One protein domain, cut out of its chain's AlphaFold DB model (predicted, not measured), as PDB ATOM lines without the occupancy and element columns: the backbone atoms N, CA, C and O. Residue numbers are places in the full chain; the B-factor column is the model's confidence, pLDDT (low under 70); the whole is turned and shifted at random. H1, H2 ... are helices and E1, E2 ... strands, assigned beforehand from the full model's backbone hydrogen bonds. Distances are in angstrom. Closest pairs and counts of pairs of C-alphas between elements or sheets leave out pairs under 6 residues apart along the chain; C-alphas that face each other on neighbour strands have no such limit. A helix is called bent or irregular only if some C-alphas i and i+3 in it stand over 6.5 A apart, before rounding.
ATOM      1  N   GLN A   3     105.860 124.528 151.030       70.81
ATOM      2  CA  GLN A   3     107.317 124.567 150.812       70.81
ATOM      3  C   GLN A   3     108.097 125.511 151.741       70.81
ATOM      4  O   GLN A   3     109.305 125.355 151.925       70.81
ATOM      5  N   ARG A   4     107.431 126.511 152.338       86.56
ATOM      6  CA  ARG A   4     108.101 127.499 153.201       86.56
ATOM      7  C   ARG A   4     108.651 126.841 154.460       86.56
ATOM      8  O   ARG A   4     109.702 127.259 154.928       86.56
ATOM      9  N   TRP A   5     107.968 125.824 154.983       92.00
ATOM     10  CA  TRP A   5     108.266 125.216 156.280       92.00
ATOM     11  C   TRP A   5     108.839 123.797 156.170       92.00
ATOM     12  O   TRP A   5     109.027 123.142 157.194       92.00
ATOM     13  N   ASP A   6     109.194 123.337 154.966       91.56
ATOM     14  CA  ASP A   6     109.707 121.977 154.708       91.56
ATOM     15  C   ASP A   6     110.932 121.612 155.559       91.56
ATOM     16  O   ASP A   6     111.135 120.459 155.937       91.56
ATOM     17  N   PHE A   7     111.743 122.602 155.930       93.31
ATOM     18  CA  PHE A   7     112.909 122.392 156.789       93.31
ATOM     19  C   PHE A   7     112.547 121.994 158.234       93.31
ATOM     20  O   PHE A   7     113.406 121.505 158.961       93.31
ATOM     21  N   THR A   8     111.290 122.170 158.654       95.06
ATOM     22  CA  THR A   8     110.782 121.735 159.971       95.06
ATOM     23  C   THR A   8     110.260 120.294 159.959       95.06
ATOM     24  O   THR A   8     110.065 119.687 161.013       95.06
ATOM     25  N   VAL A   9     110.089 119.699 158.774       94.25
ATOM     26  CA  VAL A   9     109.536 118.350 158.600       94.25
ATOM     27  C   VAL A   9     110.318 117.266 159.359       94.25
ATOM     28  O   VAL A   9     109.666 116.386 159.922       94.25
ATOM     29  N   PRO A  10     111.664 117.285 159.460       94.44
ATOM     30  CA  PRO A  10     112.389 116.311 160.281       94.44
ATOM     31  C   PRO A  10     111.939 116.287 161.753       94.44
ATOM     32  O   PRO A  10     111.808 115.210 162.332       94.44
ATOM     33  N   TRP A  11     111.621 117.448 162.337       94.94
ATOM     34  CA  TRP A  11     111.101 117.557 163.707       94.94
ATOM     35  C   TRP A  11     109.673 117.033 163.818       94.94
ATOM     36  O   TRP A  11     109.329 116.363 164.789       94.94
ATOM     37  N   CYS A  12     108.860 117.276 162.791       93.69
ATOM     38  CA  CYS A  12     107.500 116.750 162.714       93.69
ATOM     39  C   CYS A  12     107.504 115.218 162.652       93.69
ATOM     40  O   CYS A  12     106.831 114.552 163.435       93.69
ATOM     41  N   ARG A  13     108.347 114.645 161.783       91.81
ATOM     42  CA  ARG A  13     108.519 113.190 161.662       91.81
ATOM     43  C   ARG A  13     109.017 112.563 162.958       91.81
ATOM     44  O   ARG A  13     108.570 111.475 163.302       91.81
ATOM     45  N   PHE A  14     109.898 113.251 163.688       91.38
ATOM     46  CA  PHE A  14     110.316 112.806 165.017       91.38
ATOM     47  C   PHE A  14     109.140 112.761 166.002       91.38
ATOM     48  O   PHE A  14     109.097 111.872 166.846       91.38
ATOM     49  N   LEU A  15     108.183 113.686 165.911       91.31
ATOM     50  CA  LEU A  15     106.999 113.700 166.770       91.31
ATOM     51  C   LEU A  15     105.880 112.761 166.304       91.31
ATOM     52  O   LEU A  15     104.992 112.472 167.109       91.31
ATOM     53  N   LYS A  16     105.903 112.262 165.061       90.31
ATOM     54  CA  LYS A  16     104.883 111.334 164.545       90.31
ATOM     55  C   LYS A  16     104.682 110.163 165.516       90.31
ATOM     56  O   LYS A  16     105.648 109.565 165.981       90.31
ATOM     57  N   GLY A  17     103.431 109.874 165.872       84.12
ATOM     58  CA  GLY A  17     103.076 108.827 166.843       84.12
ATOM     59  C   GLY A  17     103.328 109.167 168.322       84.12
ATOM     60  O   GLY A  17     102.805 108.474 169.193       84.12
ATOM     61  N   ARG A  18     104.064 110.247 168.623       86.06
ATOM     62  CA  ARG A  18     104.383 110.713 169.989       86.06
ATOM     63  C   ARG A  18     103.539 111.897 170.416       86.06
ATOM     64  O   ARG A  18     103.272 112.057 171.605       86.06
ATOM     65  N   ILE A  19     103.129 112.717 169.454       89.12
ATOM     66  CA  ILE A  19     102.191 113.808 169.670       89.12
ATOM     67  C   ILE A  19     100.771 113.366 169.319       89.12
ATOM     68  O   ILE A  19     100.529 112.775 168.269       89.12
ATOM     69  N   LYS A  20      99.822 113.642 170.210       86.62
ATOM     70  CA  LYS A  20      98.405 113.321 170.027       86.62
ATOM     71  C   LYS A  20      97.549 114.502 170.437       86.62
ATOM     72  O   LYS A  20      97.885 115.244 171.356       86.62
ATOM     73  N   TYR A  21      96.422 114.658 169.761       84.00
ATOM     74  CA  TYR A  21      95.400 115.600 170.175       84.00
ATOM     75  C   TYR A  21      94.461 114.918 171.163       84.00
ATOM     76  O   TYR A  21      93.847 113.907 170.826       84.00
ATOM     77  N   PHE A  22      94.386 115.438 172.384       73.62
ATOM     78  CA  PHE A  22      93.702 114.775 173.490       73.62
ATOM     79  C   PHE A  22      92.750 115.729 174.220       73.62
ATOM     80  O   PHE A  22      92.996 116.938 174.309       73.62
ATOM     81  N   ASN A  23      91.656 115.171 174.745       68.44
ATOM     82  CA  ASN A  23      90.730 115.869 175.632       68.44
ATOM     83  C   ASN A  23      91.126 115.557 177.075       68.44
ATOM     84  O   ASN A  23      91.056 114.407 177.494       68.44
ATOM     85  N   LEU A  24      91.525 116.568 177.844       60.97
ATOM     86  CA  LEU A  24      91.707 116.398 179.284       60.97
ATOM     87  C   LEU A  24      90.336 116.346 179.959       60.97
ATOM     88  O   LEU A  24      89.707 117.379 180.186       60.97
ATOM     89  N   GLU A  25      89.870 115.138 180.256       56.19
ATOM     90  CA  GLU A  25      88.723 114.913 181.133       56.19
ATOM     91  C   GLU A  25      89.205 115.045 182.583       56.19
ATOM     92  O   GLU A  25      89.729 114.105 183.174       56.19
ATOM     93  N   TYR A  26      89.098 116.243 183.162       51.62
ATOM     94  CA  TYR A  26      89.257 116.379 184.609       51.62
ATOM     95  C   TYR A  26      88.026 115.778 185.293       51.62
ATOM     96  O   TYR A  26      86.896 116.134 184.966       51.62
ATOM     97  N   ALA A  27      88.247 114.904 186.277       44.38
ATOM     98  CA  ALA A  27      87.198 114.281 187.090       44.38
ATOM     99  C   ALA A  27      86.478 115.258 188.048       44.38
ATOM    100  O   ALA A  27      85.689 114.831 188.887       44.38
ATOM    101  N   GLU A  28      86.732 116.565 187.946       43.16
ATOM    102  CA  GLU A  28      86.096 117.571 188.788       43.16
ATOM    103  C   GLU A  28      84.995 118.303 188.016       43.16
ATOM    104  O   GLU A  28      85.216 118.935 186.987       43.16
ATOM    105  N   THR A  29      83.788 118.199 188.566       43.06
ATOM    106  CA  THR A  29      82.463 118.667 188.121       43.06
ATOM    107  C   THR A  29      82.301 120.172 187.856       43.06
ATOM    108  O   THR A  29      81.181 120.675 187.808       43.06
ATOM    109  N   TYR A  30      83.383 120.909 187.647       44.97
ATOM    110  CA  TYR A  30      83.351 122.294 187.206       44.97
ATOM    111  C   TYR A  30      84.347 122.431 186.072       44.97
ATOM    112  O   TYR A  30      85.535 122.303 186.327       44.97
ATOM    113  N   ILE A  31      83.871 122.696 184.853       42.56
ATOM    114  CA  ILE A  31      84.458 123.641 183.888       42.56
ATOM    115  C   ILE A  31      83.825 123.392 182.504       42.56
ATOM    116  O   ILE A  31      84.111 122.412 181.824       42.56
ATOM    117  N   ASP A  32      83.049 124.374 182.041       43.62
ATOM    118  CA  ASP A  32      82.552 124.571 180.662       43.62
ATOM    119  C   ASP A  32      83.665 124.732 179.596       43.62
ATOM    120  O   ASP A  32      83.458 125.251 178.498       43.62
ATOM    121  N   THR A  33      84.894 124.310 179.884       52.12
ATOM    122  CA  THR A  33      86.001 124.338 178.931       52.12
ATOM    123  C   THR A  33      86.718 123.003 178.937       52.12
ATOM    124  O   THR A  33      87.754 122.854 179.581       52.12
ATOM    125  N   ILE A  34      86.203 122.053 178.153       52.28
ATOM    126  CA  ILE A  34      87.037 120.993 177.580       52.28
ATOM    127  C   ILE A  34      88.151 121.714 176.817       52.28
ATOM    128  O   ILE A  34      87.947 122.234 175.715       52.28
ATOM    129  N   LYS A  35      89.321 121.843 177.440       63.06
ATOM    130  CA  LYS A  35      90.491 122.398 176.772       63.06
ATOM    131  C   LYS A  35      91.125 121.238 176.019       63.06
ATOM    132  O   LYS A  35      91.574 120.261 176.609       63.06
ATOM    133  N   LYS A  36      91.063 121.310 174.694       71.62
ATOM    134  CA  LYS A  36      91.745 120.357 173.825       71.62
ATOM    135  C   LYS A  36      93.229 120.716 173.792       71.62
ATOM    136  O   LYS A  36      93.565 121.898 173.680       71.62
ATOM    137  N   HIS A  37      94.098 119.719 173.905       77.94
ATOM    138  CA  HIS A  37      95.538 119.924 174.046       77.94
ATOM    139  C   HIS A  37      96.339 118.991 173.145       77.94
ATOM    140  O   HIS A  37      95.854 117.943 172.715       77.94
ATOM    141  N   LEU A  38      97.586 119.378 172.874       87.38
ATOM    142  CA  LEU A  38      98.567 118.505 172.247       87.38
ATOM    143  C   LEU A  38      99.374 117.816 173.343       87.38
ATOM    144  O   LEU A  38     100.135 118.456 174.061       87.38
ATOM    145  N   GLN A  39      99.191 116.514 173.480       88.06
ATOM    146  CA  GLN A  39      99.955 115.685 174.393       88.06
ATOM    147  C   GLN A  39     101.188 115.139 173.674       88.06
ATOM    148  O   GLN A  39     101.049 114.565 172.597       88.06
ATOM    149  N   VAL A  40     102.372 115.287 174.261       89.94
ATOM    150  CA  VAL A  40     103.641 114.740 173.768       89.94
ATOM    151  C   VAL A  40     104.111 113.668 174.738       89.94
ATOM    152  O   VAL A  40     104.373 113.950 175.905       89.94
ATOM    153  N   THR A  41     104.214 112.437 174.254       87.19
ATOM    154  CA  THR A  41     104.659 111.288 175.050       87.19
ATOM    155  C   THR A  41     106.180 111.278 175.145       87.19
ATOM    156  O   THR A  41     106.867 111.413 174.130       87.19
ATOM    157  N   LEU A  42     106.699 111.156 176.363       84.69
ATOM    158  CA  LEU A  42     108.130 111.098 176.640       84.69
ATOM    159  C   LEU A  42     108.690 109.685 176.427       84.69
ATOM    160  O   LEU A  42     107.964 108.718 176.651       84.69
ATOM    161  N   PRO A  43     109.973 109.559 176.038       78.62
ATOM    162  CA  PRO A  43     110.623 108.259 175.938       78.62
ATOM    163  C   PRO A  43     110.693 107.569 177.299       78.62
ATOM    164  O   PRO A  43     111.119 108.181 178.287       78.62
ATOM    165  N   ASN A  44     110.360 106.279 177.338       73.88
ATOM    166  CA  ASN A  44     110.668 105.406 178.467       73.88
ATOM    167  C   ASN A  44     111.969 104.626 178.179       73.88
ATOM    168  O   ASN A  44     112.204 104.150 177.072       73.88
ATOM    169  N   ARG A  45     112.854 104.522 179.181       68.19
ATOM    170  CA  ARG A  45     114.134 103.797 179.070       68.19
ATOM    171  C   ARG A  45     113.966 102.288 178.920       68.19
ATOM    172  O   ARG A  45     114.919 101.617 178.539       68.19
ATOM    173  N   TYR A  46     112.785 101.781 179.253       64.31
ATOM    174  CA  TYR A  46     112.448 100.365 179.265       64.31
ATOM    175  C   TYR A  46     111.282 100.058 178.325       64.31
ATOM    176  O   TYR A  46     110.496  99.163 178.618       64.31
ATOM    177  N   GLU A  47     111.124 100.797 177.218       59.75
ATOM    178  CA  GLU A  47     110.214 100.359 176.151       59.75
ATOM    179  C   GLU A  47     110.721  99.027 175.590       59.75
ATOM    180  O   GLU A  47     111.566  98.979 174.699       59.75
ATOM    181  N   VAL A  48     110.239  97.929 176.172       50.97
ATOM    182  CA  VAL A  48     110.450  96.581 175.654       50.97
ATOM    183  C   VAL A  48     109.643  96.450 174.360       50.97
ATOM    184  O   VAL A  48     108.629  97.122 174.158       50.97
ATOM    185  N   GLU A  49     110.109  95.596 173.452       46.81
ATOM    186  CA  GLU A  49     109.413  95.201 172.229       46.81
ATOM    187  C   GLU A  49     108.087  94.462 172.519       46.81
ATOM    188  O   GLU A  49     107.897  93.333 172.082       46.81
ATOM    189  N   GLU A  57     104.305 103.107 165.099       49.75
ATOM    190  CA  GLU A  57     105.491 102.787 164.273       49.75
ATOM    191  C   GLU A  57     106.793 103.460 164.770       49.75
ATOM    192  O   GLU A  57     107.889 103.007 164.459       49.75
ATOM    193  N   ASN A  58     106.680 104.522 165.574       52.78
ATOM    194  CA  ASN A  58     107.782 105.293 166.148       52.78
ATOM    195  C   ASN A  58     108.040 104.965 167.633       52.78
ATOM    196  O   ASN A  58     108.082 105.875 168.472       52.78
ATOM    197  N   LYS A  59     108.244 103.683 167.971       60.19
ATOM    198  CA  LYS A  59     108.777 103.299 169.293       60.19
ATOM    199  C   LYS A  59     110.083 104.039 169.578       60.19
ATOM    200  O   LYS A  59     110.880 104.295 168.666       60.19
ATOM    201  N   PHE A  60     110.321 104.403 170.833       63.97
ATOM    202  CA  PHE A  60     111.624 104.901 171.241       63.97
ATOM    203  C   PHE A  60     112.575 103.705 171.308       63.97
ATOM    204  O   PHE A  60     112.790 103.112 172.357       63.97
ATOM    205  N   GLN A  61     113.140 103.317 170.161       60.31
ATOM    206  CA  GLN A  61     114.274 102.398 170.158       60.31
ATOM    207  C   GLN A  61     115.426 103.106 170.868       60.31
ATOM    208  O   GLN A  61     116.045 104.025 170.330       60.31
ATOM    209  N   VAL A  62     115.637 102.748 172.127       64.12
ATOM    210  CA  VAL A  62     116.707 103.278 172.962       64.12
ATOM    211  C   VAL A  62     117.777 102.202 173.030       64.12
ATOM    212  O   VAL A  62     117.654 101.242 173.786       64.12
ATOM    213  N   SER A  63     118.829 102.344 172.227       63.06
ATOM    214  CA  SER A  63     119.913 101.356 172.196       63.06
ATOM    215  C   SER A  63     120.842 101.493 173.405       63.06
ATOM    216  O   SER A  63     121.438 100.513 173.847       63.06
ATOM    217  N   ASN A  64     120.999 102.712 173.934       75.12
ATOM    218  CA  ASN A  64     121.872 103.018 175.064       75.12
ATOM    219  C   ASN A  64     121.472 104.338 175.768       75.12
ATOM    220  O   ASN A  64     120.503 105.009 175.405       75.12
ATOM    221  N   GLY A  65     122.236 104.729 176.793       73.25
ATOM    222  CA  GLY A  65     121.989 105.960 177.548       73.25
ATOM    223  C   GLY A  65     122.193 107.261 176.758       73.25
ATOM    224  O   GLY A  65     121.472 108.222 177.011       73.25
ATOM    225  N   GLU A  66     123.127 107.313 175.808       79.69
ATOM    226  CA  GLU A  66     123.390 108.500 174.977       79.69
ATOM    227  C   GLU A  66     122.272 108.731 173.952       79.69
ATOM    228  O   GLU A  66     121.807 109.864 173.779       79.69
ATOM    229  N   ASP A  67     121.761 107.651 173.358       80.44
ATOM    230  CA  ASP A  67     120.583 107.660 172.489       80.44
ATOM    231  C   ASP A  67     119.369 108.197 173.247       80.44
ATOM    232  O   ASP A  67     118.657 109.073 172.754       80.44
ATOM    233  N   PHE A  68     119.173 107.745 174.490       82.56
ATOM    234  CA  PHE A  68     118.089 108.229 175.342       82.56
ATOM    235  C   PHE A  68     118.197 109.731 175.632       82.56
ATOM    236  O   PHE A  68     117.214 110.465 175.533       82.56
ATOM    237  N   GLN A  69     119.396 110.215 175.972       82.88
ATOM    238  CA  GLN A  69     119.627 111.644 176.203       82.88
ATOM    239  C   GLN A  69     119.374 112.468 174.935       82.88
ATOM    240  O   GLN A  69     118.751 113.528 175.004       82.88
ATOM    241  N   SER A  70     119.789 111.958 173.778       85.69
ATOM    242  CA  SER A  70     119.546 112.593 172.479       85.69
ATOM    243  C   SER A  70     118.056 112.638 172.131       85.69
ATOM    244  O   SER A  70     117.564 113.631 171.591       85.69
ATOM    245  N   GLN A  71     117.299 111.598 172.485       87.44
ATOM    246  CA  GLN A  71     115.846 111.575 172.317       87.44
ATOM    247  C   GLN A  71     115.139 112.552 173.260       87.44
ATOM    248  O   GLN A  71     114.238 113.261 172.813       87.44
ATOM    249  N   LEU A  72     115.565 112.654 174.525       87.06
ATOM    250  CA  LEU A  72     115.058 113.667 175.459       87.06
ATOM    251  C   LEU A  72     115.381 115.096 175.002       87.06
ATOM    252  O   LEU A  72     114.586 116.016 175.191       87.06
ATOM    253  N   LEU A  73     116.532 115.297 174.367       89.81
ATOM    254  CA  LEU A  73     116.873 116.580 173.770       89.81
ATOM    255  C   LEU A  73     115.909 116.921 172.623       89.81
ATOM    256  O   LEU A  73     115.289 117.986 172.622       89.81
ATOM    257  N   LYS A  74     115.698 115.980 171.695       90.75
ATOM    258  CA  LYS A  74     114.784 116.170 170.559       90.75
ATOM    259  C   LYS A  74     113.316 116.294 170.976       90.75
ATOM    260  O   LYS A  74     112.601 117.088 170.372       90.75
ATOM    261  N   ILE A  75     112.858 115.581 172.011       90.31
ATOM    262  CA  ILE A  75     111.471 115.692 172.507       90.31
ATOM    263  C   ILE A  75     111.201 117.051 173.157       90.31
ATOM    264  O   ILE A  75     110.068 117.516 173.136       90.31
ATOM    265  N   ARG A  76     112.236 117.708 173.690       90.56
ATOM    266  CA  ARG A  76     112.160 119.087 174.186       90.56
ATOM    267  C   ARG A  76     112.128 120.096 173.038       90.56
ATOM    268  O   ARG A  76     111.344 121.040 173.062       90.56
ATOM    269  N   GLU A  77     112.998 119.917 172.052       93.81
ATOM    270  CA  GLU A  77     113.228 120.899 170.988       93.81
ATOM    271  C   GLU A  77     112.164 120.846 169.881       93.81
ATOM    272  O   GLU A  77     111.727 121.893 169.407       93.81
ATOM    273  N   ALA A  78     111.661 119.662 169.518       94.88
ATOM    274  CA  ALA A  78     110.672 119.523 168.445       94.88
ATOM    275  C   ALA A  78     109.354 120.281 168.720       94.88
ATOM    276  O   ALA A  78     108.895 121.008 167.834       94.88
ATOM    277  N   PRO A  79     108.743 120.195 169.921       93.56
ATOM    278  CA  PRO A  79     107.558 120.987 170.239       93.56
ATOM    279  C   PRO A  79     107.845 122.490 170.252       93.56
ATOM    280  O   PRO A  79     106.986 123.266 169.845       93.56
ATOM    281  N   ALA A  80     109.047 122.912 170.662       92.88
ATOM    282  CA  ALA A  80     109.444 124.320 170.636       92.88
ATOM    283  C   ALA A  80     109.550 124.857 169.197       92.88
ATOM    284  O   ALA A  80     109.037 125.939 168.908       92.88
ATOM    285  N   VAL A  81     110.116 124.074 168.268       95.19
ATOM    286  CA  VAL A  81     110.119 124.393 166.828       95.19
ATOM    287  C   VAL A  81     108.690 124.573 166.314       95.19
ATOM    288  O   VAL A  81     108.384 125.586 165.685       95.19
ATOM    289  N   LEU A  82     107.787 123.637 166.623       94.56
ATOM    290  CA  LEU A  82     106.383 123.732 166.211       94.56
ATOM    291  C   LEU A  82     105.651 124.915 166.854       94.56
ATOM    292  O   LEU A  82     104.838 125.549 166.186       94.56
ATOM    293  N   ALA A  83     105.939 125.234 168.117       92.62
ATOM    294  CA  ALA A  83     105.378 126.396 168.798       92.62
ATOM    295  C   ALA A  83     105.790 127.704 168.113       92.62
ATOM    296  O   ALA A  83     104.954 128.591 167.932       92.62
ATOM    297  N   ASN A  84     107.052 127.800 167.681       92.62
ATOM    298  CA  ASN A  84     107.538 128.945 166.918       92.62
ATOM    299  C   ASN A  84     106.805 129.056 165.577       92.62
ATOM    300  O   ASN A  84     106.310 130.132 165.256       92.62
ATOM    301  N   VAL A  85     106.640 127.957 164.828       92.88
ATOM    302  CA  VAL A  85     105.842 127.983 163.586       92.88
ATOM    303  C   VAL A  85     104.405 128.426 163.871       92.88
ATOM    304  O   VAL A  85     103.916 129.319 163.194       92.88
ATOM    305  N   ALA A  86     103.753 127.895 164.910       91.31
ATOM    306  CA  ALA A  86     102.383 128.268 165.286       91.31
ATOM    307  C   ALA A  86     102.226 129.756 165.636       91.31
ATOM    308  O   ALA A  86     101.156 130.338 165.444       91.31
ATOM    309  N   HIS A  87     103.280 130.367 166.179       89.12
ATOM    310  CA  HIS A  87     103.291 131.787 166.504       89.12
ATOM    311  C   HIS A  87     103.228 132.665 165.245       89.12
ATOM    312  O   HIS A  87     102.535 133.683 165.257       89.12
ATOM    313  N   PHE A  88     103.898 132.253 164.165       87.00
ATOM    314  CA  PHE A  88     104.018 133.030 162.926       87.00
ATOM    315  C   PHE A  88     103.034 132.609 161.826       87.00
ATOM    316  O   PHE A  88     102.602 133.438 161.031       87.00
ATOM    317  N   ASP A  89     102.680 131.328 161.769       90.06
ATOM    318  CA  ASP A  89     101.872 130.719 160.714       90.06
ATOM    319  C   ASP A  89     101.046 129.552 161.288       90.06
ATOM    320  O   ASP A  89     101.415 128.377 161.227       90.06
ATOM    321  N   ASP A  90      99.895 129.897 161.876       87.19
ATOM    322  CA  ASP A  90      98.943 128.941 162.465       87.19
ATOM    323  C   ASP A  90      98.474 127.886 161.447       87.19
ATOM    324  O   ASP A  90      98.309 126.720 161.802       87.19
ATOM    325  N   GLN A  91      98.300 128.270 160.177       87.25
ATOM    326  CA  GLN A  91      97.835 127.359 159.125       87.25
ATOM    327  C   GLN A  91      98.917 126.355 158.737       87.25
ATOM    328  O   GLN A  91      98.640 125.156 158.668       87.25
ATOM    329  N   ALA A  92     100.159 126.811 158.553       90.38
ATOM    330  CA  ALA A  92     101.271 125.901 158.319       90.38
ATOM    331  C   ALA A  92     101.495 124.966 159.506       90.38
ATOM    332  O   ALA A  92     101.708 123.776 159.306       90.38
ATOM    333  N   TRP A  93     101.396 125.467 160.736       91.56
ATOM    334  CA  TRP A  93     101.513 124.628 161.926       91.56
ATOM    335  C   TRP A  93     100.472 123.501 161.959       91.56
ATOM    336  O   TRP A  93     100.829 122.343 162.182       91.56
ATOM    337  N   LYS A  94      99.202 123.807 161.671       88.44
ATOM    338  CA  LYS A  94      98.128 122.801 161.578       88.44
ATOM    339  C   LYS A  94      98.391 121.779 160.476       88.44
ATOM    340  O   LYS A  94      98.285 120.580 160.732       88.44
ATOM    341  N   TYR A  95      98.814 122.247 159.302       89.81
ATOM    342  CA  TYR A  95      99.213 121.381 158.195       89.81
ATOM    343  C   TYR A  95     100.373 120.453 158.583       89.81
ATOM    344  O   TYR A  95     100.310 119.252 158.334       89.81
ATOM    345  N   LEU A  96     101.411 120.970 159.250       92.94
ATOM    346  CA  LEU A  96     102.545 120.166 159.707       92.94
ATOM    347  C   LEU A  96     102.106 119.077 160.697       92.94
ATOM    348  O   LEU A  96     102.532 117.925 160.576       92.94
ATOM    349  N   LEU A  97     101.229 119.426 161.645       91.44
ATOM    350  CA  LEU A  97     100.681 118.487 162.622       91.44
ATOM    351  C   LEU A  97      99.870 117.366 161.956       91.44
ATOM    352  O   LEU A  97     100.071 116.200 162.290       91.44
ATOM    353  N   GLN A  98      98.985 117.690 161.013       89.81
ATOM    354  CA  GLN A  98      98.175 116.685 160.313       89.81
ATOM    355  C   GLN A  98      99.028 115.814 159.390       89.81
ATOM    356  O   GLN A  98      98.964 114.591 159.462       89.81
ATOM    357  N   THR A  99      99.850 116.438 158.548       90.88
ATOM    358  CA  THR A  99     100.520 115.756 157.435       90.88
ATOM    359  C   THR A  99     101.775 115.009 157.870       90.88
ATOM    360  O   THR A  99     102.027 113.900 157.401       90.88
ATOM    361  N   PHE A 100     102.585 115.594 158.757       92.56
ATOM    362  CA  PHE A 100     103.903 115.042 159.095       92.56
ATOM    363  C   PHE A 100     103.998 114.481 160.514       92.56
ATOM    364  O   PHE A 100     104.848 113.621 160.748       92.56
ATOM    365  N   CYS A 101     103.135 114.922 161.435       90.44
ATOM    366  CA  CYS A 101     103.027 114.341 162.778       90.44
ATOM    367  C   CYS A 101     101.884 113.316 162.915       90.44
ATOM    368  O   CYS A 101     101.802 112.662 163.954       90.44
ATOM    369  N   ASP A 102     101.019 113.171 161.902       88.81
ATOM    370  CA  ASP A 102      99.827 112.300 161.920       88.81
ATOM    371  C   ASP A 102      98.865 112.602 163.092       88.81
ATOM    372  O   ASP A 102      98.264 111.721 163.713       88.81
ATOM    373  N   VAL A 103      98.734 113.887 163.443       87.00
ATOM    374  CA  VAL A 103      97.802 114.330 164.482       87.00
ATOM    375  C   VAL A 103      96.391 114.359 163.922       87.00
ATOM    376  O   VAL A 103      96.024 115.215 163.117       87.00
ATOM    377  N   LYS A 104      95.560 113.453 164.431       82.94
ATOM    378  CA  LYS A 104      94.125 113.434 164.159       82.94
ATOM    379  C   LYS A 104      93.422 114.423 165.081       82.94
ATOM    380  O   LYS A 104      93.154 114.127 166.245       82.94
ATOM    381  N   PHE A 105      93.103 115.604 164.567       75.62
ATOM    382  CA  PHE A 105      92.125 116.463 165.225       75.62
ATOM    383  C   PHE A 105      90.772 115.731 165.201       75.62
ATOM    384  O   PHE A 105      90.372 115.233 164.153       75.62
ATOM    385  N   GLY A 106      90.136 115.560 166.369       61.31
ATOM    386  CA  GLY A 106      88.970 114.679 166.542       61.31
ATOM    387  C   GLY A 106      87.898 114.857 165.460       61.31
ATOM    388  O   GLY A 106      87.683 115.972 164.987       61.31
ATOM    389  N   GLN A 107      87.258 113.745 165.083       49.59
ATOM    390  CA  GLN A 107      86.308 113.659 163.972       49.59
ATOM    391  C   GLN A 107      85.267 114.783 163.984       49.59
ATOM    392  O   GLN A 107      84.696 115.123 165.022       49.59
ATOM    393  N   LEU A 108      85.048 115.313 162.779       46.38
ATOM    394  CA  LEU A 108      83.957 116.187 162.363       46.38
ATOM    395  C   LEU A 108      82.687 115.906 163.175       46.38
ATOM    396  O   LEU A 108      82.202 114.774 163.212       46.38
ATOM    397  N   MET A 116      87.368 123.593 163.734       52.31
ATOM    398  CA  MET A 116      88.647 124.201 164.086       52.31
ATOM    399  C   MET A 116      88.480 125.727 164.201       52.31
ATOM    400  O   MET A 116      89.373 126.505 163.879       52.31
ATOM    401  N   HIS A 117      87.310 126.180 164.666       46.59
ATOM    402  CA  HIS A 117      86.990 127.603 164.799       46.59
ATOM    403  C   HIS A 117      87.660 128.285 165.996       46.59
ATOM    404  O   HIS A 117      87.676 129.513 166.068       46.59
ATOM    405  N   LYS A 118      88.266 127.528 166.920       59.00
ATOM    406  CA  LYS A 118      89.084 128.108 167.990       59.00
ATOM    407  C   LYS A 118      90.558 127.948 167.646       59.00
ATOM    408  O   LYS A 118      91.018 126.834 167.417       59.00
ATOM    409  N   LYS A 119      91.288 129.071 167.640       64.88
ATOM    410  CA  LYS A 119      92.755 129.102 167.610       64.88
ATOM    411  C   LYS A 119      93.260 128.134 168.680       64.88
ATOM    412  O   LYS A 119      93.065 128.388 169.869       64.88
ATOM    413  N   LEU A 120      93.827 127.008 168.253       69.69
ATOM    414  CA  LEU A 120      94.430 126.052 169.166       69.69
ATOM    415  C   LEU A 120      95.720 126.709 169.660       69.69
ATOM    416  O   LEU A 120      96.579 127.023 168.838       69.69
ATOM    417  N   PRO A 121      95.865 127.001 170.959       74.00
ATOM    418  CA  PRO A 121      97.137 127.505 171.440       74.00
ATOM    419  C   PRO A 121      98.195 126.401 171.269       74.00
ATOM    420  O   PRO A 121      97.869 125.229 171.492       74.00
ATOM    421  N   PRO A 122      99.449 126.735 170.919       82.50
ATOM    422  CA  PRO A 122     100.554 125.778 170.847       82.50
ATOM    423  C   PRO A 122     101.018 125.365 172.256       82.50
ATOM    424  O   PRO A 122     102.175 125.525 172.635       82.50
ATOM    425  N   ASN A 123     100.080 124.862 173.058       83.88
ATOM    426  CA  ASN A 123     100.298 124.378 174.410       83.88
ATOM    427  C   ASN A 123     100.497 122.866 174.349       83.88
ATOM    428  O   ASN A 123      99.563 122.123 174.030       83.88
ATOM    429  N   PHE A 124     101.708 122.434 174.685       87.12
ATOM    430  CA  PHE A 124     102.089 121.031 174.712       87.12
ATOM    431  C   PHE A 124     102.104 120.526 176.150       87.12
ATOM    432  O   PHE A 124     102.678 121.161 177.035       87.12
ATOM    433  N   ILE A 125     101.472 119.382 176.378       87.75
ATOM    434  CA  ILE A 125     101.452 118.696 177.667       87.75
ATOM    435  C   ILE A 125     102.364 117.489 177.554       87.75
ATOM    436  O   ILE A 125     102.177 116.652 176.674       87.75
ATOM    437  N   LEU A 126     103.356 117.404 178.432       86.31
ATOM    438  CA  LEU A 126     104.239 116.248 178.484       86.31
ATOM    439  C   LEU A 126     103.527 115.114 179.220       86.31
ATOM    440  O   LEU A 126     103.068 115.298 180.346       86.31
ATOM    441  N   PHE A 127     103.445 113.954 178.581       83.62
ATOM    442  CA  PHE A 127     102.907 112.737 179.168       83.62
ATOM    443  C   PHE A 127     104.039 111.757 179.437       83.62
ATOM    444  O   PHE A 127     104.854 111.469 178.558       83.62
ATOM    445  N   MET A 128     104.069 111.251 180.662       78.00
ATOM    446  CA  MET A 128     105.006 110.237 181.108       78.00
ATOM    447  C   MET A 128     104.201 109.095 181.702       78.00
ATOM    448  O   MET A 128     103.375 109.326 182.584       78.00
ATOM    449  N   ASP A 129     104.451 107.888 181.216       72.38
ATOM    450  CA  ASP A 129     103.902 106.688 181.826       72.38
ATOM    451  C   ASP A 129     104.676 106.384 183.117       72.38
ATOM    452  O   ASP A 129     105.891 106.167 183.099       72.38
ATOM    453  N   MET A 130     103.961 106.439 184.241       68.12
ATOM    454  CA  MET A 130     104.500 106.242 185.588       68.12
ATOM    455  C   MET A 130     104.042 104.914 186.209       68.12
ATOM    456  O   MET A 130     104.265 104.686 187.401       68.12
ATOM    457  N   GLU A 131     103.366 104.047 185.446       64.25
ATOM    458  CA  GLU A 131     102.791 102.802 185.973       64.25
ATOM    459  C   GLU A 131     103.864 101.766 186.352       64.25
ATOM    460  O   GLU A 131     103.619 100.882 187.171       64.25
ATOM    461  N   GLN A 132     105.089 101.903 185.836       61.34
ATOM    462  CA  GLN A 132     106.205 101.009 186.155       61.34
ATOM    463  C   GLN A 132     106.916 101.428 187.457       61.34
ATOM    464  O   GLN A 132     107.261 102.595 187.626       61.34
ATOM    465  N   GLU A 133     107.222 100.495 188.368       56.28
ATOM    466  CA  GLU A 133     107.867 100.796 189.668       56.28
ATOM    467  C   GLU A 133     109.211 101.544 189.550       56.28
ATOM    468  O   GLU A 133     109.547 102.355 190.412       56.28
ATOM    469  N   HIS A 134     109.956 101.348 188.456       58.16
ATOM    470  CA  HIS A 134     111.228 102.036 188.189       58.16
ATOM    471  C   HIS A 134     111.076 103.471 187.637       58.16
ATOM    472  O   HIS A 134     112.072 104.171 187.446       58.16
ATOM    473  N   SER A 135     109.846 103.935 187.390       60.72
ATOM    474  CA  SER A 135     109.565 105.199 186.692       60.72
ATOM    475  C   SER A 135     109.608 106.451 187.576       60.72
ATOM    476  O   SER A 135     109.798 107.543 187.052       60.72
ATOM    477  N   LYS A 136     109.477 106.347 188.906       62.38
ATOM    478  CA  LYS A 136     109.288 107.528 189.781       62.38
ATOM    479  C   LYS A 136     110.522 108.427 189.916       62.38
ATOM    480  O   LYS A 136     110.461 109.621 189.602       62.38
ATOM    481  N   ASP A 137     111.654 107.862 190.324       64.12
ATOM    482  CA  ASP A 137     112.897 108.631 190.491       64.12
ATOM    483  C   ASP A 137     113.488 109.037 189.134       64.12
ATOM    484  O   ASP A 137     113.987 110.151 188.941       64.12
ATOM    485  N   GLN A 138     113.368 108.150 188.146       67.81
ATOM    486  CA  GLN A 138     113.855 108.392 186.795       67.81
ATOM    487  C   GLN A 138     112.992 109.400 186.037       67.81
ATOM    488  O   GLN A 138     113.528 110.244 185.319       67.81
ATOM    489  N   GLY A 139     111.678 109.366 186.239       71.00
ATOM    490  CA  GLY A 139     110.745 110.325 185.676       71.00
ATOM    491  C   GLY A 139     111.027 111.739 186.162       71.00
ATOM    492  O   GLY A 139     111.115 112.665 185.357       71.00
ATOM    493  N   THR A 140     111.319 111.896 187.455       73.38
ATOM    494  CA  THR A 140     111.744 113.185 188.025       73.38
ATOM    495  C   THR A 140     113.034 113.694 187.369       73.38
ATOM    496  O   THR A 140     113.112 114.855 186.972       73.38
ATOM    497  N   SER A 141     114.031 112.823 187.182       77.69
ATOM    498  CA  SER A 141     115.280 113.177 186.490       77.69
ATOM    499  C   SER A 141     115.049 113.581 185.027       77.69
ATOM    500  O   SER A 141     115.550 114.614 184.578       77.69
ATOM    501  N   ASN A 142     114.228 112.829 184.290       79.00
ATOM    502  CA  ASN A 142     113.894 113.132 182.896       79.00
ATOM    503  C   ASN A 142     113.139 114.470 182.777       79.00
ATOM    504  O   ASN A 142     113.448 115.275 181.896       79.00
ATOM    505  N   LEU A 143     112.207 114.760 183.695       80.75
ATOM    506  CA  LEU A 143     111.518 116.054 183.761       80.75
ATOM    507  C   LEU A 143     112.494 117.204 184.019       80.75
ATOM    508  O   LEU A 143     112.396 118.236 183.359       80.75
ATOM    509  N   LEU A 144     113.467 117.034 184.918       81.19
ATOM    510  CA  LEU A 144     114.508 118.043 185.146       81.19
ATOM    511  C   LEU A 144     115.382 118.265 183.904       81.19
ATOM    512  O   LEU A 144     115.810 119.389 183.648       81.19
ATOM    513  N   GLN A 145     115.635 117.228 183.107       79.94
ATOM    514  CA  GLN A 145     116.392 117.367 181.861       79.94
ATOM    515  C   GLN A 145     115.617 118.117 180.773       79.94
ATOM    516  O   GLN A 145     116.217 118.900 180.033       79.94
ATOM    517  N   ILE A 146     114.301 117.906 180.693       82.00
ATOM    518  CA  ILE A 146     113.438 118.555 179.699       82.00
ATOM    519  C   ILE A 146     113.093 119.990 180.116       82.00
ATOM    520  O   ILE A 146     113.256 120.912 179.320       82.00
ATOM    521  N   CYS A 147     112.635 120.178 181.355       81.56
ATOM    522  CA  CYS A 147     112.063 121.431 181.856       81.56
ATOM    523  C   CYS A 147     113.050 122.289 182.665       81.56
ATOM    524  O   CYS A 147     112.718 123.406 183.056       81.56
ATOM    525  N   GLY A 148     114.238 121.768 182.976       80.62
ATOM    526  CA  GLY A 148     115.254 122.491 183.737       80.62
ATOM    527  C   GLY A 148     116.073 123.473 182.896       80.62
ATOM    528  O   GLY A 148     115.832 123.714 181.714       80.62
ATOM    529  N   VAL A 149     117.123 124.022 183.510       79.56
ATOM    530  CA  VAL A 149     117.992 125.050 182.897       79.56
ATOM    531  C   VAL A 149     118.772 124.562 181.674       79.56
ATOM    532  O   VAL A 149     119.216 125.370 180.857       79.56
ATOM    533  N   ARG A 150     118.863 123.239 181.482       75.19
ATOM    534  CA  ARG A 150     119.526 122.609 180.332       75.19
ATOM    535  C   ARG A 150     118.971 123.056 178.984       75.19
ATOM    536  O   ARG A 150     119.697 122.967 177.999       75.19
ATOM    537  N   GLN A 151     117.735 123.551 178.920       68.44
ATOM    538  CA  GLN A 151     117.199 124.161 177.700       68.44
ATOM    539  C   GLN A 151     118.052 125.336 177.211       68.44
ATOM    540  O   GLN A 151     118.260 125.485 176.011       68.44
ATOM    541  N   ARG A 152     118.577 126.150 178.130       72.19
ATOM    542  CA  ARG A 152     119.375 127.338 177.796       72.19
ATOM    543  C   ARG A 152     120.842 127.007 177.562       72.19
ATOM    544  O   ARG A 152     121.481 127.621 176.723       72.19
ATOM    545  N   GLU A 153     121.360 126.047 178.315       80.81
ATOM    546  CA  GLU A 153     122.793 125.739 178.336       80.81
ATOM    547  C   GLU A 153     123.201 124.695 177.288       80.81
ATOM    548  O   GLU A 153     124.347 124.675 176.857       80.81
ATOM    549  N   HIS A 154     122.274 123.819 176.889       83.88
ATOM    550  CA  HIS A 154     122.550 122.652 176.049       83.88
ATOM    551  C   HIS A 154     121.500 122.535 174.935       83.88
ATOM    552  O   HIS A 154     120.802 121.524 174.826       83.88
ATOM    553  N   SER A 155     121.315 123.604 174.161       88.12
ATOM    554  CA  SER A 155     120.541 123.550 172.912       88.12
ATOM    555  C   SER A 155     121.365 122.882 171.813       88.12
ATOM    556  O   SER A 155     122.569 123.128 171.714       88.12
ATOM    557  N   SER A 156     120.735 122.041 170.991       91.44
ATOM    558  CA  SER A 156     121.415 121.475 169.825       91.44
ATOM    559  C   SER A 156     121.675 122.548 168.762       91.44
ATOM    560  O   SER A 156     120.894 123.486 168.605       91.44
ATOM    561  N   VAL A 157     122.766 122.396 168.005       93.00
ATOM    562  CA  VAL A 157     123.073 123.291 166.874       93.00
ATOM    563  C   VAL A 157     121.941 123.252 165.840       93.00
ATOM    564  O   VAL A 157     121.477 124.299 165.406       93.00
ATOM    565  N   GLU A 158     121.411 122.059 165.543       93.81
ATOM    566  CA  GLU A 158     120.281 121.879 164.620       93.81
ATOM    567  C   GLU A 158     119.039 122.678 165.047       93.81
ATOM    568  O   GLU A 158     118.352 123.264 164.206       93.81
ATOM    569  N   TYR A 159     118.733 122.709 166.348       93.81
ATOM    570  CA  TYR A 159     117.610 123.475 166.887       93.81
ATOM    571  C   TYR A 159     117.824 124.986 166.768       93.81
ATOM    572  O   TYR A 159     116.885 125.709 166.418       93.81
ATOM    573  N   LEU A 160     119.040 125.463 167.048       93.38
ATOM    574  CA  LEU A 160     119.383 126.882 166.942       93.38
ATOM    575  C   LEU A 160     119.293 127.356 165.489       93.38
ATOM    576  O   LEU A 160     118.569 128.312 165.217       93.38
ATOM    577  N   ASP A 161     119.898 126.621 164.553       94.94
ATOM    578  CA  ASP A 161     119.871 126.945 163.121       94.94
ATOM    579  C   ASP A 161     118.435 127.045 162.584       94.94
ATOM    580  O   ASP A 161     118.087 127.926 161.792       94.94
ATOM    581  N   ILE A 162     117.566 126.133 163.024       94.25
ATOM    582  CA  ILE A 162     116.165 126.108 162.601       94.25
ATOM    583  C   ILE A 162     115.363 127.224 163.258       94.25
ATOM    584  O   ILE A 162     114.535 127.838 162.585       94.25
ATOM    585  N   SER A 163     115.628 127.534 164.526       92.00
ATOM    586  CA  SER A 163     115.006 128.670 165.214       92.00
ATOM    587  C   SER A 163     115.368 129.996 164.542       92.00
ATOM    588  O   SER A 163     114.475 130.806 164.278       92.00
ATOM    589  N   ASP A 164     116.634 130.178 164.167       92.81
ATOM    590  CA  ASP A 164     117.104 131.355 163.433       92.81
ATOM    591  C   ASP A 164     116.449 131.445 162.052       92.81
ATOM    592  O   ASP A 164     115.958 132.503 161.652       92.81
ATOM    593  N   LYS A 165     116.344 130.320 161.338       93.75
ATOM    594  CA  LYS A 165     115.663 130.276 160.038       93.75
ATOM    595  C   LYS A 165     114.180 130.642 160.141       93.75
ATOM    596  O   LYS A 165     113.675 131.359 159.275       93.75
ATOM    597  N   ILE A 166     113.483 130.192 161.189       91.94
ATOM    598  CA  ILE A 166     112.092 130.590 161.461       91.94
ATOM    599  C   ILE A 166     112.016 132.101 161.723       91.94
ATOM    600  O   ILE A 166     111.165 132.777 161.144       91.94
TER     601      ILE A 166
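Overview. This is residues 3 to 49, 57 to 108 and 116 to 166 of the 172 residues of an uncharacterized protein of Phytophthora megakarya (UniProt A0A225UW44). A long helix, H2, runs through the middle, with a small, strongly twisted sheet of three strands on one side and H1, H3, H4 and H6 packed round it. The loop between E1 and E2 sticks out with residues 27 to 32. The printed part has 150 residues, with six named helices and three named strands in the order H1 E1 E2 H2 H3 E3 H4 H5 H6; the sheet, E1 E2 E3, is mixed. The class is mostly helix, and the whole is compact, with a radius of gyration of the C-alphas of 16.1 A and spans of 45 by 42 by 31 A.

Arrangement. E1, residues 19 to 23, and E2, residues 36 to 41, form an antiparallel hairpin; N 20 and O 39 are 2.8 A apart, within hydrogen-bond range. E2 and E3, residues 124 to 127, are parallel, with N 125 and O 38 at 2.8 A. H2, residues 65 to 88, is on one face of the sheet, giving two layers, a helix layer over a strand layer, at a height over the sheet of 10.8 A. It runs along the strands, over E2, at 8 degrees on the local plane. H2 is the hub, touching four helices. H1, residues 3 to 15, touches it at Trp 11 and Ala 78, C-alphas 5.1 A apart, opposite ways at a steep tilt of 38 degrees, only just past shallow. H6, residues 157 to 166, touches it at Glu 77 and Tyr 159, closest C-alphas 6.5 A apart, the same way at a shallow tilt of 6 degrees; H1, H2 and H6 form a bundle, a group of three helices. H3, residues 90 to 99, makes a helical hairpin with H2, closest C-alphas Ala 86 and Trp 93, 5.0 A. H4, residues 135 to 147, touches H2 with residues 142 to 146 alone, closest C-alphas Arg 76 and Ile 146, 5.7 A. H5, residues 150 to 153, meets H4 only through their link. Each O i to N i+4 pair is within hydrogen-bond range in H3, H4 and H6, against 18 of 20 in H2 and 4 of 9 in H1, where 6 of 10 O i to N i+3 pairs are; H5 is too short for an i+4 pair.

Along the chain. H1 begins at C-alpha 3 (107.317, 124.567, 150.812), spans 19.3 A and is irregular, with C-alphas 4 and 7 at 7.9 A. H2 spans 35.6 A from C-alpha 65 (121.989, 105.960, 177.548), E2 15.8 A and H4 17.1 A. H6 ends at C-alpha 166 (112.092, 130.590, 161.461).

Size, cuts and confidence. The farthest C-alphas, Thr 29 and Val 157, are 46.1 A apart. Residues 50 to 56 and 109 to 115 are not printed, with gaps of 11.7 A and 9.4 A between C-alphas. The link E1 to E2 is long. Mean pLDDT of the printed part is 78.0; 43 residues are under 70, among them 23 to 35.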